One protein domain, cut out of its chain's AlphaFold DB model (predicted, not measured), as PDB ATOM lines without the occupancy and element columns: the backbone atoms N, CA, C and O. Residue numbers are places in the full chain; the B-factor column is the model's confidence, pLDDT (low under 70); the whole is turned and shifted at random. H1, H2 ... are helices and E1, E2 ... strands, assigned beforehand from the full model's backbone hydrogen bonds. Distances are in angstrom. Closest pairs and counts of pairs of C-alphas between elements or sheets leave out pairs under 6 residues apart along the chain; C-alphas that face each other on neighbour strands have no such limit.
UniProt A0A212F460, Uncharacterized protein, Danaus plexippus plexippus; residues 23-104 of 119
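Overview. This is residues 23 to 104 of the 119 residues of an uncharacterized protein of Danaus plexippus plexippus (UniProt A0A212F460). With little regular structure, the model is a three-strand sheet built on the long hairpin E4-E5, with the small hairpin E2-E3 near one end of E5 and short helix H1 over E1. Of the 82 printed residues only 30 are in named elements, one helix and five strands in the order E1 H1 E2 E3 E4 E5; the class is mostly strand, with 26 of those 30 residues in strands, and the sheet E1 - E5 - E4 is antiparallel. It is only just compact, close to loose (radius of gyration of the C-alphas 14.1 A), spanning 34 by 33 by 19 A.

Along the chain. E1, residues 30 to 33, begins at C-alpha (129.145, 168.553, 237.199). H1 is 38 to 41, E2 58 to 60, E3 67 to 69. E4, 72 to 79, is 23.1 A long; E5, 86 to 93, is 21.5 A, ending at (130.357, 162.416, 225.523).

Arrangement. Within hydrogen-bond range are N 32 and O 88 of E1 and E5, 2.8 A; N 76 and O 89 of E4 and E5, 2.8 A; N 59 and O 68 of E2 and E3, 2.9 A. H1, too short for an O i to N i+4 pair, has its one O i to N i+3 pair within range; it is on the sheet, height 7.4 A, only just over E1 with 3 C-alphas. The closest C-alphas of E2 and E5, Gly 59 and Cys 92, are 5.1 A apart.

Size, cuts and confidence. The printed part has no cut. H1 to E2 is a long link. Residues 43 to 50 and 99 to 103 have pLDDT under 70.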
ATOM      1  N   HIS A  23     136.358 149.314 227.870       71.25
ATOM      2  CA  HIS A  23     136.664 150.390 228.805       71.25
ATOM      3  C   HIS A  23     135.962 151.678 228.367       71.25
ATOM      4  O   HIS A  23     136.131 152.126 227.234       71.25
ATOM      5  N   SER A  24     135.173 152.270 229.263       86.12
ATOM      6  CA  SER A  24     134.815 153.687 229.180       86.12
ATOM      7  C   SER A  24     135.912 154.515 229.836       86.12
ATOM      8  O   SER A  24     136.580 154.040 230.756       86.12
ATOM      9  N   ILE A  25     136.053 155.766 229.420       91.94
ATOM     10  CA  ILE A  25     136.851 156.729 230.180       91.94
ATOM     11  C   ILE A  25     136.097 157.188 231.433       91.94
ATOM     12  O   ILE A  25     134.876 157.037 231.514       91.94
ATOM     13  N   ASP A  26     136.821 157.813 232.355       93.00
ATOM     14  CA  ASP A  26     136.243 158.544 233.480       93.00
ATOM     15  C   ASP A  26     136.302 160.046 233.181       93.00
ATOM     16  O   ASP A  26     137.293 160.536 232.627       93.00
ATOM     17  N   CYS A  27     135.256 160.793 233.539       91.81
ATOM     18  CA  CYS A  27     135.213 162.245 233.344       91.81
ATOM     19  C   CYS A  27     134.729 162.964 234.592       91.81
ATOM     20  O   CYS A  27     133.907 162.455 235.349       91.81
ATOM     21  N   PHE A  28     135.155 164.214 234.749       91.12
ATOM     22  CA  PHE A  28     134.473 165.109 235.670       91.12
ATOM     23  C   PHE A  28     133.057 165.393 235.158       91.12
ATOM     24  O   PHE A  28     132.887 165.830 234.020       91.12
ATOM     25  N   LYS A  29     132.050 165.169 235.999       91.81
ATOM     26  CA  LYS A  29     130.634 165.384 235.709       91.81
ATOM     27  C   LYS A  29     130.047 166.322 236.754       91.81
ATOM     28  O   LYS A  29     130.025 166.016 237.943       91.81
ATOM     29  N   CYS A  30     129.620 167.497 236.313       91.81
ATOM     30  CA  CYS A  30     129.145 168.553 237.199       91.81
ATOM     31  C   CYS A  30     128.411 169.646 236.426       91.81
ATOM     32  O   CYS A  30     128.603 169.803 235.220       91.81
ATOM     33  N   VAL A  31     127.616 170.433 237.149       93.38
ATOM     34  CA  VAL A  31     127.026 171.680 236.656       93.38
ATOM     35  C   VAL A  31     127.308 172.779 237.679       93.38
ATOM     36  O   VAL A  31     127.130 172.562 238.876       93.38
ATOM     37  N   SER A  32     127.747 173.944 237.213       93.88
ATOM     38  CA  SER A  32     127.823 175.183 237.985       93.88
ATOM     39  C   SER A  32     126.934 176.213 237.311       93.88
ATOM     40  O   SER A  32     127.115 176.510 236.133       93.88
ATOM     41  N   MET A  33     125.961 176.730 238.052       94.75
ATOM     42  CA  MET A  33     125.112 177.840 237.625       94.75
ATOM     43  C   MET A  33     125.592 179.083 238.350       94.75
ATOM     44  O   MET A  33     125.748 179.033 239.564       94.75
ATOM     45  N   ASN A  34     125.829 180.176 237.635       94.75
ATOM     46  CA  ASN A  34     126.229 181.469 238.187       94.75
ATOM     47  C   ASN A  34     127.367 181.370 239.234       94.75
ATOM     48  O   ASN A  34     127.291 181.953 240.318       94.75
ATOM     49  N   GLY A  35     128.376 180.538 238.949       91.31
ATOM     50  CA  GLY A  35     129.540 180.314 239.817       91.31
ATOM     51  C   GLY A  35     129.255 179.620 241.156       91.31
ATOM     52  O   GLY A  35     130.119 179.614 242.031       91.31
ATOM     53  N   GLN A  36     128.065 179.042 241.354       93.38
ATOM     54  CA  GLN A  36     127.677 178.409 242.624       93.38
ATOM     55  C   GLN A  36     128.442 177.113 242.921       93.38
ATOM     56  O   GLN A  36     128.396 176.616 244.047       93.38
ATOM     57  N   PHE A  37     129.170 176.561 241.945       90.44
ATOM     58  CA  PHE A  37     130.031 175.405 242.155       90.44
ATOM     59  C   PHE A  37     131.437 175.617 241.563       90.44
ATOM     60  O   PHE A  37     131.774 175.030 240.530       90.44
ATOM     61  N   PRO A  38     132.298 176.398 242.255       88.25
ATOM     62  CA  PRO A  38     133.631 176.767 241.770       88.25
ATOM     63  C   PRO A  38     134.528 175.593 241.332       88.25
ATOM     64  O   PRO A  38     135.221 175.734 240.323       88.25
ATOM     65  N   PRO A  39     134.502 174.412 241.992       86.69
ATOM     66  CA  PRO A  39     135.254 173.248 241.520       86.69
ATOM     67  C   PRO A  39     134.913 172.801 240.088       86.69
ATOM     68  O   PRO A  39     135.758 172.240 239.396       86.69
ATOM     69  N   CYS A  40     133.685 173.035 239.617       89.00
ATOM     70  CA  CYS A  40     133.280 172.701 238.250       89.00
ATOM     71  C   CYS A  40     133.766 173.733 237.224       89.00
ATOM     72  O   CYS A  40     134.128 173.370 236.095       89.00
ATOM     73  N   ASP A  41     133.832 175.001 237.632       89.12
ATOM     74  CA  ASP A  41     134.270 176.125 236.803       89.12
ATOM     75  C   ASP A  41     135.785 176.100 236.537       89.12
ATOM     76  O   ASP A  41     136.236 176.508 235.460       89.12
ATOM     77  N   ASP A  42     136.563 175.537 237.465       80.62
ATOM     78  CA  ASP A  42     138.026 175.593 237.470       80.62
ATOM     79  C   ASP A  42     138.695 175.140 236.142       80.62
ATOM     80  O   ASP A  42     138.255 174.201 235.472       80.62
ATOM     81  N   PRO A  43     139.768 175.805 235.695       66.81
ATOM     82  CA  PRO A  43     140.456 175.501 234.443       66.81
ATOM     83  C   PRO A  43     141.246 174.176 234.357       66.81
ATOM     84  O   PRO A  43     141.962 174.061 233.375       66.81
ATOM     85  N   PHE A  44     141.074 173.181 235.252       56.41
ATOM     86  CA  PHE A  44     141.748 171.851 235.301       56.41
ATOM     87  C   PHE A  44     142.797 171.674 236.428       56.41
ATOM     88  O   PHE A  44     143.811 171.002 236.256       56.41
ATOM     89  N   HIS A  45     142.541 172.199 237.621       58.41
ATOM     90  CA  HIS A  45     143.194 171.771 238.854       58.41
ATOM     91  C   HIS A  45     142.422 170.628 239.520       58.41
ATOM     92  O   HIS A  45     141.277 170.746 239.949       58.41
ATOM     93  N   ASN A  46     143.102 169.499 239.685       56.75
ATOM     94  CA  ASN A  46     142.615 168.314 240.392       56.75
ATOM     95  C   ASN A  46     142.641 168.448 241.929       56.75
ATOM     96  O   ASN A  46     142.459 167.454 242.622       56.75
ATOM     97  N   ASN A  47     142.874 169.644 242.480       56.81
ATOM     98  CA  ASN A  47     142.940 169.861 243.931       56.81
ATOM     99  C   ASN A  47     141.546 169.931 244.596       56.81
ATOM    100  O   ASN A  47     141.388 170.405 245.719       56.81
ATOM    101  N   HIS A  48     140.514 169.487 243.881       62.84
ATOM    102  CA  HIS A  48     139.148 169.382 244.361       62.84
ATOM    103  C   HIS A  48     138.723 167.914 244.447       62.84
ATOM    104  O   HIS A  48     139.371 167.015 243.918       62.84
ATOM    105  N   SER A  49     137.634 167.678 245.171       62.56
ATOM    106  CA  SER A  49     137.152 166.343 245.506       62.56
ATOM    107  C   SER A  49     136.966 165.425 244.284       62.56
ATOM    108  O   SER A  49     136.323 165.806 243.304       62.56
ATOM    109  N   LEU A  50     137.421 164.168 244.402       66.94
ATOM    110  CA  LEU A  50     137.110 163.075 243.466       66.94
ATOM    111  C   LEU A  50     135.602 162.790 243.346       66.94
ATOM    112  O   LEU A  50     135.200 162.050 242.460       66.94
ATOM    113  N   ASN A  51     134.754 163.402 244.179       78.00
ATOM    114  CA  ASN A  51     133.296 163.243 244.133       78.00
ATOM    115  C   ASN A  51     132.663 163.687 242.802       78.00
ATOM    116  O   ASN A  51     131.510 163.363 242.547       78.00
ATOM    117  N   MET A  52     133.376 164.462 241.981       86.81
ATOM    118  CA  MET A  52     132.913 164.866 240.649       86.81
ATOM    119  C   MET A  52     133.377 163.916 239.543       86.81
ATOM    120  O   MET A  52     132.976 164.100 238.399       86.81
ATOM    121  N   LEU A  53     134.264 162.967 239.841       89.62
ATOM    122  CA  LEU A  53     134.752 161.999 238.869       89.62
ATOM    123  C   LEU A  53     133.707 160.892 238.707       89.62
ATOM    124  O   LEU A  53     133.421 160.155 239.646       89.62
ATOM    125  N   GLU A  54     133.149 160.783 237.510       91.69
ATOM    126  CA  GLU A  54     132.210 159.732 237.133       91.69
ATOM    127  C   GLU A  54     132.957 158.634 236.369       91.69
ATOM    128  O   GLU A  54     133.540 158.903 235.313       91.69
ATOM    129  N   GLY A  55     132.882 157.403 236.880       91.19
ATOM    130  CA  GLY A  55     133.453 156.206 236.267       91.19
ATOM    131  C   GLY A  55     132.626 154.952 236.592       91.19
ATOM    132  O   GLY A  55     132.352 154.716 237.771       91.19
ATOM    133  N   PRO A  56     132.211 154.132 235.602       92.00
ATOM    134  CA  PRO A  56     132.391 154.312 234.160       92.00
ATOM    135  C   PRO A  56     131.545 155.469 233.607       92.00
ATOM    136  O   PRO A  56     130.335 155.528 233.838       92.00
ATOM    137  N   CYS A  57     132.149 156.381 232.840       94.00
ATOM    138  CA  CYS A  57     131.407 157.485 232.238       94.00
ATOM    139  C   CYS A  57     130.608 156.985 231.029       94.00
ATOM    140  O   CYS A  57     131.156 156.424 230.074       94.00
ATOM    141  N   MET A  58     129.299 157.220 231.049       93.25
ATOM    142  CA  MET A  58     128.384 156.782 230.001       93.25
ATOM    143  C   MET A  58     127.608 157.976 229.442       93.25
ATOM    144  O   MET A  58     127.148 158.834 230.195       93.25
ATOM    145  N   GLY A  59     127.461 158.036 228.120       90.25
ATOM    146  CA  GLY A  59     126.763 159.110 227.411       90.25
ATOM    147  C   GLY A  59     125.651 158.587 226.504       90.25
ATOM    148  O   GLY A  59     125.633 157.415 226.127       90.25
ATOM    149  N   GLY A  60     124.711 159.462 226.149       88.06
ATOM    150  CA  GLY A  60     123.691 159.160 225.143       88.06
ATOM    151  C   GLY A  60     124.272 159.187 223.728       88.06
ATOM    152  O   GLY A  60     125.175 159.971 223.435       88.06
ATOM    153  N   ARG A  61     123.738 158.347 222.838       85.94
ATOM    154  CA  ARG A  61     124.114 158.315 221.419       85.94
ATOM    155  C   ARG A  61     122.927 158.733 220.561       85.94
ATOM    156  O   ARG A  61     121.834 158.194 220.709       85.94
ATOM    157  N   LYS A  62     123.136 159.667 219.632       84.00
ATOM    158  CA  LYS A  62     122.067 160.178 218.766       84.00
ATOM    159  C   LYS A  62     121.393 159.034 217.999       84.00
ATOM    160  O   LYS A  62     122.066 158.212 217.377       84.00
ATOM    161  N   GLY A  63     120.059 159.005 218.032       84.12
ATOM    162  CA  GLY A  63     119.249 157.993 217.345       84.12
ATOM    163  C   GLY A  63     119.307 156.595 217.971       84.12
ATOM    164  O   GLY A  63     119.008 155.618 217.284       84.12
ATOM    165  N   ARG A  64     119.732 156.475 219.236       86.12
ATOM    166  CA  ARG A  64     119.771 155.218 219.989       86.12
ATOM    167  C   ARG A  64     119.252 155.436 221.404       86.12
ATOM    168  O   ARG A  64     119.611 156.418 222.046       86.12
ATOM    169  N   ASP A  65     118.477 154.476 221.889       90.38
ATOM    170  CA  ASP A  65     118.011 154.473 223.270       90.38
ATOM    171  C   ASP A  65     119.070 153.874 224.199       90.38
ATOM    172  O   ASP A  65     119.745 152.898 223.858       90.38
ATOM    173  N   GLY A  66     119.193 154.456 225.390       91.06
ATOM    174  CA  GLY A  66     120.116 154.004 226.426       91.06
ATOM    175  C   GLY A  66     121.462 154.730 226.440       91.06
ATOM    176  O   GLY A  66     121.681 155.737 225.765       91.06
ATOM    177  N   LEU A  67     122.355 154.214 227.282       91.69
ATOM    178  CA  LEU A  67     123.665 154.791 227.559       91.69
ATOM    179  C   LEU A  67     124.777 153.926 226.969       91.69
ATOM    180  O   LEU A  67     124.724 152.697 227.019       91.69
ATOM    181  N   PHE A  68     125.806 154.586 226.449       91.62
ATOM    182  CA  PHE A  68     126.940 153.965 225.779       91.62
ATOM    183  C   PHE A  68     128.257 154.414 226.423       91.62
ATOM    184  O   PHE A  68     128.321 155.540 226.928       91.62
ATOM    185  N   PRO A  69     129.307 153.571 226.396       92.69
ATOM    186  CA  PRO A  69     130.627 153.932 226.903       92.69
ATOM    187  C   PRO A  69     131.123 155.231 226.276       92.69
ATOM    188  O   PRO A  69     131.192 155.354 225.051       92.69
ATOM    189  N   ALA A  70     131.440 156.208 227.121       92.56
ATOM    190  CA  ALA A  70     131.964 157.479 226.660       92.56
ATOM    191  C   ALA A  70     133.398 157.325 226.147       92.56
ATOM    192  O   ALA A  70     134.192 156.547 226.682       92.56
ATOM    193  N   THR A  71     133.730 158.111 225.126       90.94
ATOM    194  CA  THR A  71     135.070 158.171 224.523       90.94
ATOM    195  C   THR A  71     135.700 159.552 224.662       90.94
ATOM    196  O   THR A  71     136.852 159.747 224.275       90.94
ATOM    197  N   SER A  72     134.961 160.542 225.174       90.94
ATOM    198  CA  SER A  72     135.440 161.916 225.341       90.94
ATOM    199  C   SER A  72     134.764 162.612 226.523       90.94
ATOM    200  O   SER A  72     133.588 162.385 226.806       90.94
ATOM    201  N   CYS A  73     135.507 163.480 227.209       90.44
ATOM    202  CA  CYS A  73     134.959 164.348 228.246       90.44
ATOM    203  C   CYS A  73     134.599 165.702 227.644       90.44
ATOM    204  O   CYS A  73     135.400 166.284 226.912       90.44
ATOM    205  N   ILE A  74     133.416 166.217 227.974       89.38
ATOM    206  CA  ILE A  74     132.966 167.539 227.529       89.38
ATOM    207  C   ILE A  74     133.060 168.543 228.678       89.38
ATOM    208  O   ILE A  74     132.730 168.215 229.818       89.38
ATOM    209  N   LYS A  75     133.493 169.769 228.372       89.25
ATOM    210  CA  LYS A  75     133.348 170.955 229.227       89.25
ATOM    211  C   LYS A  75     132.737 172.061 228.373       89.25
ATOM    212  O   LYS A  75     133.352 172.499 227.407       89.25
ATOM    213  N   MET A  76     131.539 172.499 228.734       89.19
ATOM    214  CA  MET A  76     130.849 173.638 228.136       89.19
ATOM    215  C   MET A  76     130.825 174.759 229.164       89.19
ATOM    216  O   MET A  76     130.409 174.523 230.293       89.19
ATOM    217  N   ALA A  77     131.268 175.951 228.785       90.62
ATOM    218  CA  ALA A  77     131.120 177.156 229.589       90.62
ATOM    219  C   ALA A  77     130.437 178.216 228.726       90.62
ATOM    220  O   ALA A  77     130.795 178.380 227.558       90.62
ATOM    221  N   GLY A  78     129.446 178.900 229.280       91.62
ATOM    222  CA  GLY A  78     128.625 179.842 228.535       91.62
ATOM    223  C   GLY A  78     127.897 180.828 229.433       91.62
ATOM    224  O   GLY A  78     128.056 180.826 230.655       91.62
ATOM    225  N   VAL A  79     127.105 181.679 228.792       93.31
ATOM    226  CA  VAL A  79     126.256 182.685 229.427       93.31
ATOM    227  C   VAL A  79     124.874 182.583 228.790       93.31
ATOM    228  O   VAL A  79     124.778 182.443 227.572       93.31
ATOM    229  N   PHE A  80     123.819 182.616 229.599       93.75
ATOM    230  CA  PHE A  80     122.448 182.647 229.103       93.75
ATOM    231  C   PHE A  80     122.139 184.003 228.466       93.75
ATOM    232  O   PHE A  80     122.350 185.044 229.088       93.75
ATOM    233  N   ASP A  81     121.611 183.997 227.244       91.75
ATOM    234  CA  ASP A  81     121.354 185.231 226.488       91.75
ATOM    235  C   ASP A  81     120.223 186.088 227.086       91.75
ATOM    236  O   ASP A  81     120.198 187.302 226.898       91.75
ATOM    237  N   ASP A  82     119.277 185.475 227.800       92.69
ATOM    238  CA  ASP A  82     118.123 186.137 228.416       92.69
ATOM    239  C   ASP A  82     118.425 186.705 229.815       92.69
ATOM    240  O   ASP A  82     117.971 187.806 230.130       92.69
ATOM    241  N   THR A  83     119.184 185.989 230.655       94.38
ATOM    242  CA  THR A  83     119.476 186.404 232.045       94.38
ATOM    243  C   THR A  83     120.895 186.921 232.268       94.38
ATOM    244  O   THR A  83     121.147 187.577 233.278       94.38
ATOM    245  N   GLY A  84     121.835 186.641 231.364       94.00
ATOM    246  CA  GLY A  84     123.255 186.945 231.554       94.00
ATOM    247  C   GLY A  84     123.948 186.062 232.601       94.00
ATOM    248  O   GLY A  84     125.096 186.323 232.962       94.00
ATOM    249  N   GLU A  85     123.278 185.027 233.110       94.88
ATOM    250  CA  GLU A  85     123.845 184.104 234.095       94.88
ATOM    251  C   GLU A  85     124.876 183.183 233.441       94.88
ATOM    252  O   GLU A  85     124.656 182.666 232.346       94.88
ATOM    253  N   SER A  86     125.998 182.940 234.123       94.38
ATOM    254  CA  SER A  86     126.998 181.986 233.643       94.38
ATOM    255  C   SER A  86     126.579 180.543 233.914       94.38
ATOM    256  O   SER A  86     125.869 180.243 234.876       94.38
ATOM    257  N   ILE A  87     127.050 179.627 233.077       94.06
ATOM    258  CA  ILE A  87     126.892 178.192 233.282       94.06
ATOM    259  C   ILE A  87     128.162 177.462 232.860       94.06
ATOM    260  O   ILE A  87     128.722 177.740 231.801       94.06
ATOM    261  N   THR A  88     128.574 176.483 233.661       92.88
ATOM    262  CA  THR A  88     129.567 175.480 233.277       92.88
ATOM    263  C   THR A  88     128.967 174.091 233.427       92.88
ATOM    264  O   THR A  88     128.463 173.740 234.490       92.88
ATOM    265  N   VAL A  89     129.056 173.270 232.385       92.69
ATOM    266  CA  VAL A  89     128.608 171.875 232.374       92.69
ATOM    267  C   VAL A  89     129.778 170.988 231.984       92.69
ATOM    268  O   VAL A  89     130.408 171.203 230.948       92.69
ATOM    269  N   ARG A  90     130.050 169.957 232.782       91.44
ATOM    270  CA  ARG A  90     130.951 168.866 232.408       91.44
ATOM    271  C   ARG A  90     130.222 167.540 232.398       91.44
ATOM    272  O   ARG A  90     129.338 167.309 233.224       91.44
ATOM    273  N   GLY A  91     130.620 166.651 231.501       92.12
ATOM    274  CA  GLY A  91     130.021 165.327 231.444       92.12
ATOM    275  C   GLY A  91     130.678 164.376 230.459       92.12
ATOM    276  O   GLY A  91     131.751 164.636 229.911       92.12
ATOM    277  N   CYS A  92     129.987 163.260 230.258       92.94
ATOM    278  CA  CYS A  92     130.374 162.191 229.352       92.94
ATOM    279  C   CYS A  92     129.867 162.484 227.935       92.94
ATOM    280  O   CYS A  92     128.686 162.785 227.751       92.94
ATOM    281  N   GLY A  93     130.725 162.328 226.930       90.44
ATOM    282  CA  GLY A  93     130.357 162.416 225.523       90.44
ATOM    283  C   GLY A  93     130.901 161.236 224.723       90.44
ATOM    284  O   GLY A  93     131.943 160.657 225.040       90.44
ATOM    285  N   LEU A  94     130.193 160.884 223.656       89.62
ATOM    286  CA  LEU A  94     130.703 159.972 222.643       89.62
ATOM    287  C   LEU A  94     130.300 160.420 221.250       89.62
ATOM    288  O   LEU A  94     129.310 161.125 221.045       89.62
ATOM    289  N   ASP A  95     131.083 159.949 220.298       85.06
ATOM    290  CA  ASP A  95     130.826 160.118 218.887       85.06
ATOM    291  C   ASP A  95     129.649 159.253 218.439       85.06
ATOM    292  O   ASP A  95     129.642 158.035 218.642       85.06
ATOM    293  N   SER A  96     128.645 159.860 217.806       76.06
ATOM    294  CA  SER A  96     127.532 159.090 217.253       76.06
ATOM    295  C   SER A  96     127.868 158.477 215.888       76.06
ATOM    296  O   SER A  96     127.183 157.531 215.478       76.06
ATOM    297  N   GLY A  97     128.964 158.894 215.244       72.06
ATOM    298  CA  GLY A  97     129.424 158.388 213.955       72.06
ATOM    299  C   GLY A  97     128.656 158.962 212.766       72.06
ATOM    300  O   GLY A  97     128.662 158.360 211.695       72.06
ATOM    301  N   THR A  98     127.943 160.073 212.941       70.00
ATOM    302  CA  THR A  98     127.135 160.693 211.883       70.00
ATOM    303  C   THR A  98     128.017 161.418 210.863       70.00
ATOM    304  O   THR A  98     129.160 161.763 211.145       70.00
ATOM    305  N   ALA A  99     127.519 161.618 209.639       60.62
ATOM    306  CA  ALA A  99     128.277 162.302 208.583       60.62
ATOM    307  C   ALA A  99     128.379 163.825 208.799       60.62
ATOM    308  O   ALA A  99     129.203 164.483 208.173       60.62
ATOM    309  N   THR A 100     127.536 164.385 209.672       59.56
ATOM    310  CA  THR A 100     127.461 165.818 209.961       59.56
ATOM    311  C   THR A 100     128.085 166.106 211.320       59.56
ATOM    312  O   THR A 100     127.499 165.799 212.362       59.56
ATOM    313  N   THR A 101     129.252 166.738 211.303       60.72
ATOM    314  CA  THR A 101     130.002 167.148 212.496       60.72
ATOM    315  C   THR A 101     129.228 168.122 213.389       60.72
ATOM    316  O   THR A 101     129.422 168.138 214.598       60.72
ATOM    317  N   ASP A 102     128.289 168.872 212.813       57.12
ATOM    318  CA  ASP A 102     127.538 169.947 213.485       57.12
ATOM    319  C   ASP A 102     126.518 169.427 214.504       57.12
ATOM    320  O   ASP A 102     125.925 170.191 215.261       57.12
ATOM    321  N   THR A 103     126.292 168.112 214.525       59.91
ATOM    322  CA  THR A 103     125.371 167.477 215.473       59.91
ATOM    323  C   THR A 103     126.080 166.672 216.557       59.91
ATOM    324  O   THR A 103     125.420 165.996 217.344       59.91
ATOM    325  N   GLU A 104     127.413 166.739 216.604       73.25
ATOM    326  CA  GLU A 104     128.259 165.984 217.525       73.25
ATOM    327  C   GLU A 104     129.242 166.919 218.232       73.25
ATOM    328  O   GLU A 104     130.337 167.193 217.748       73.25
TER     329      GLU A 104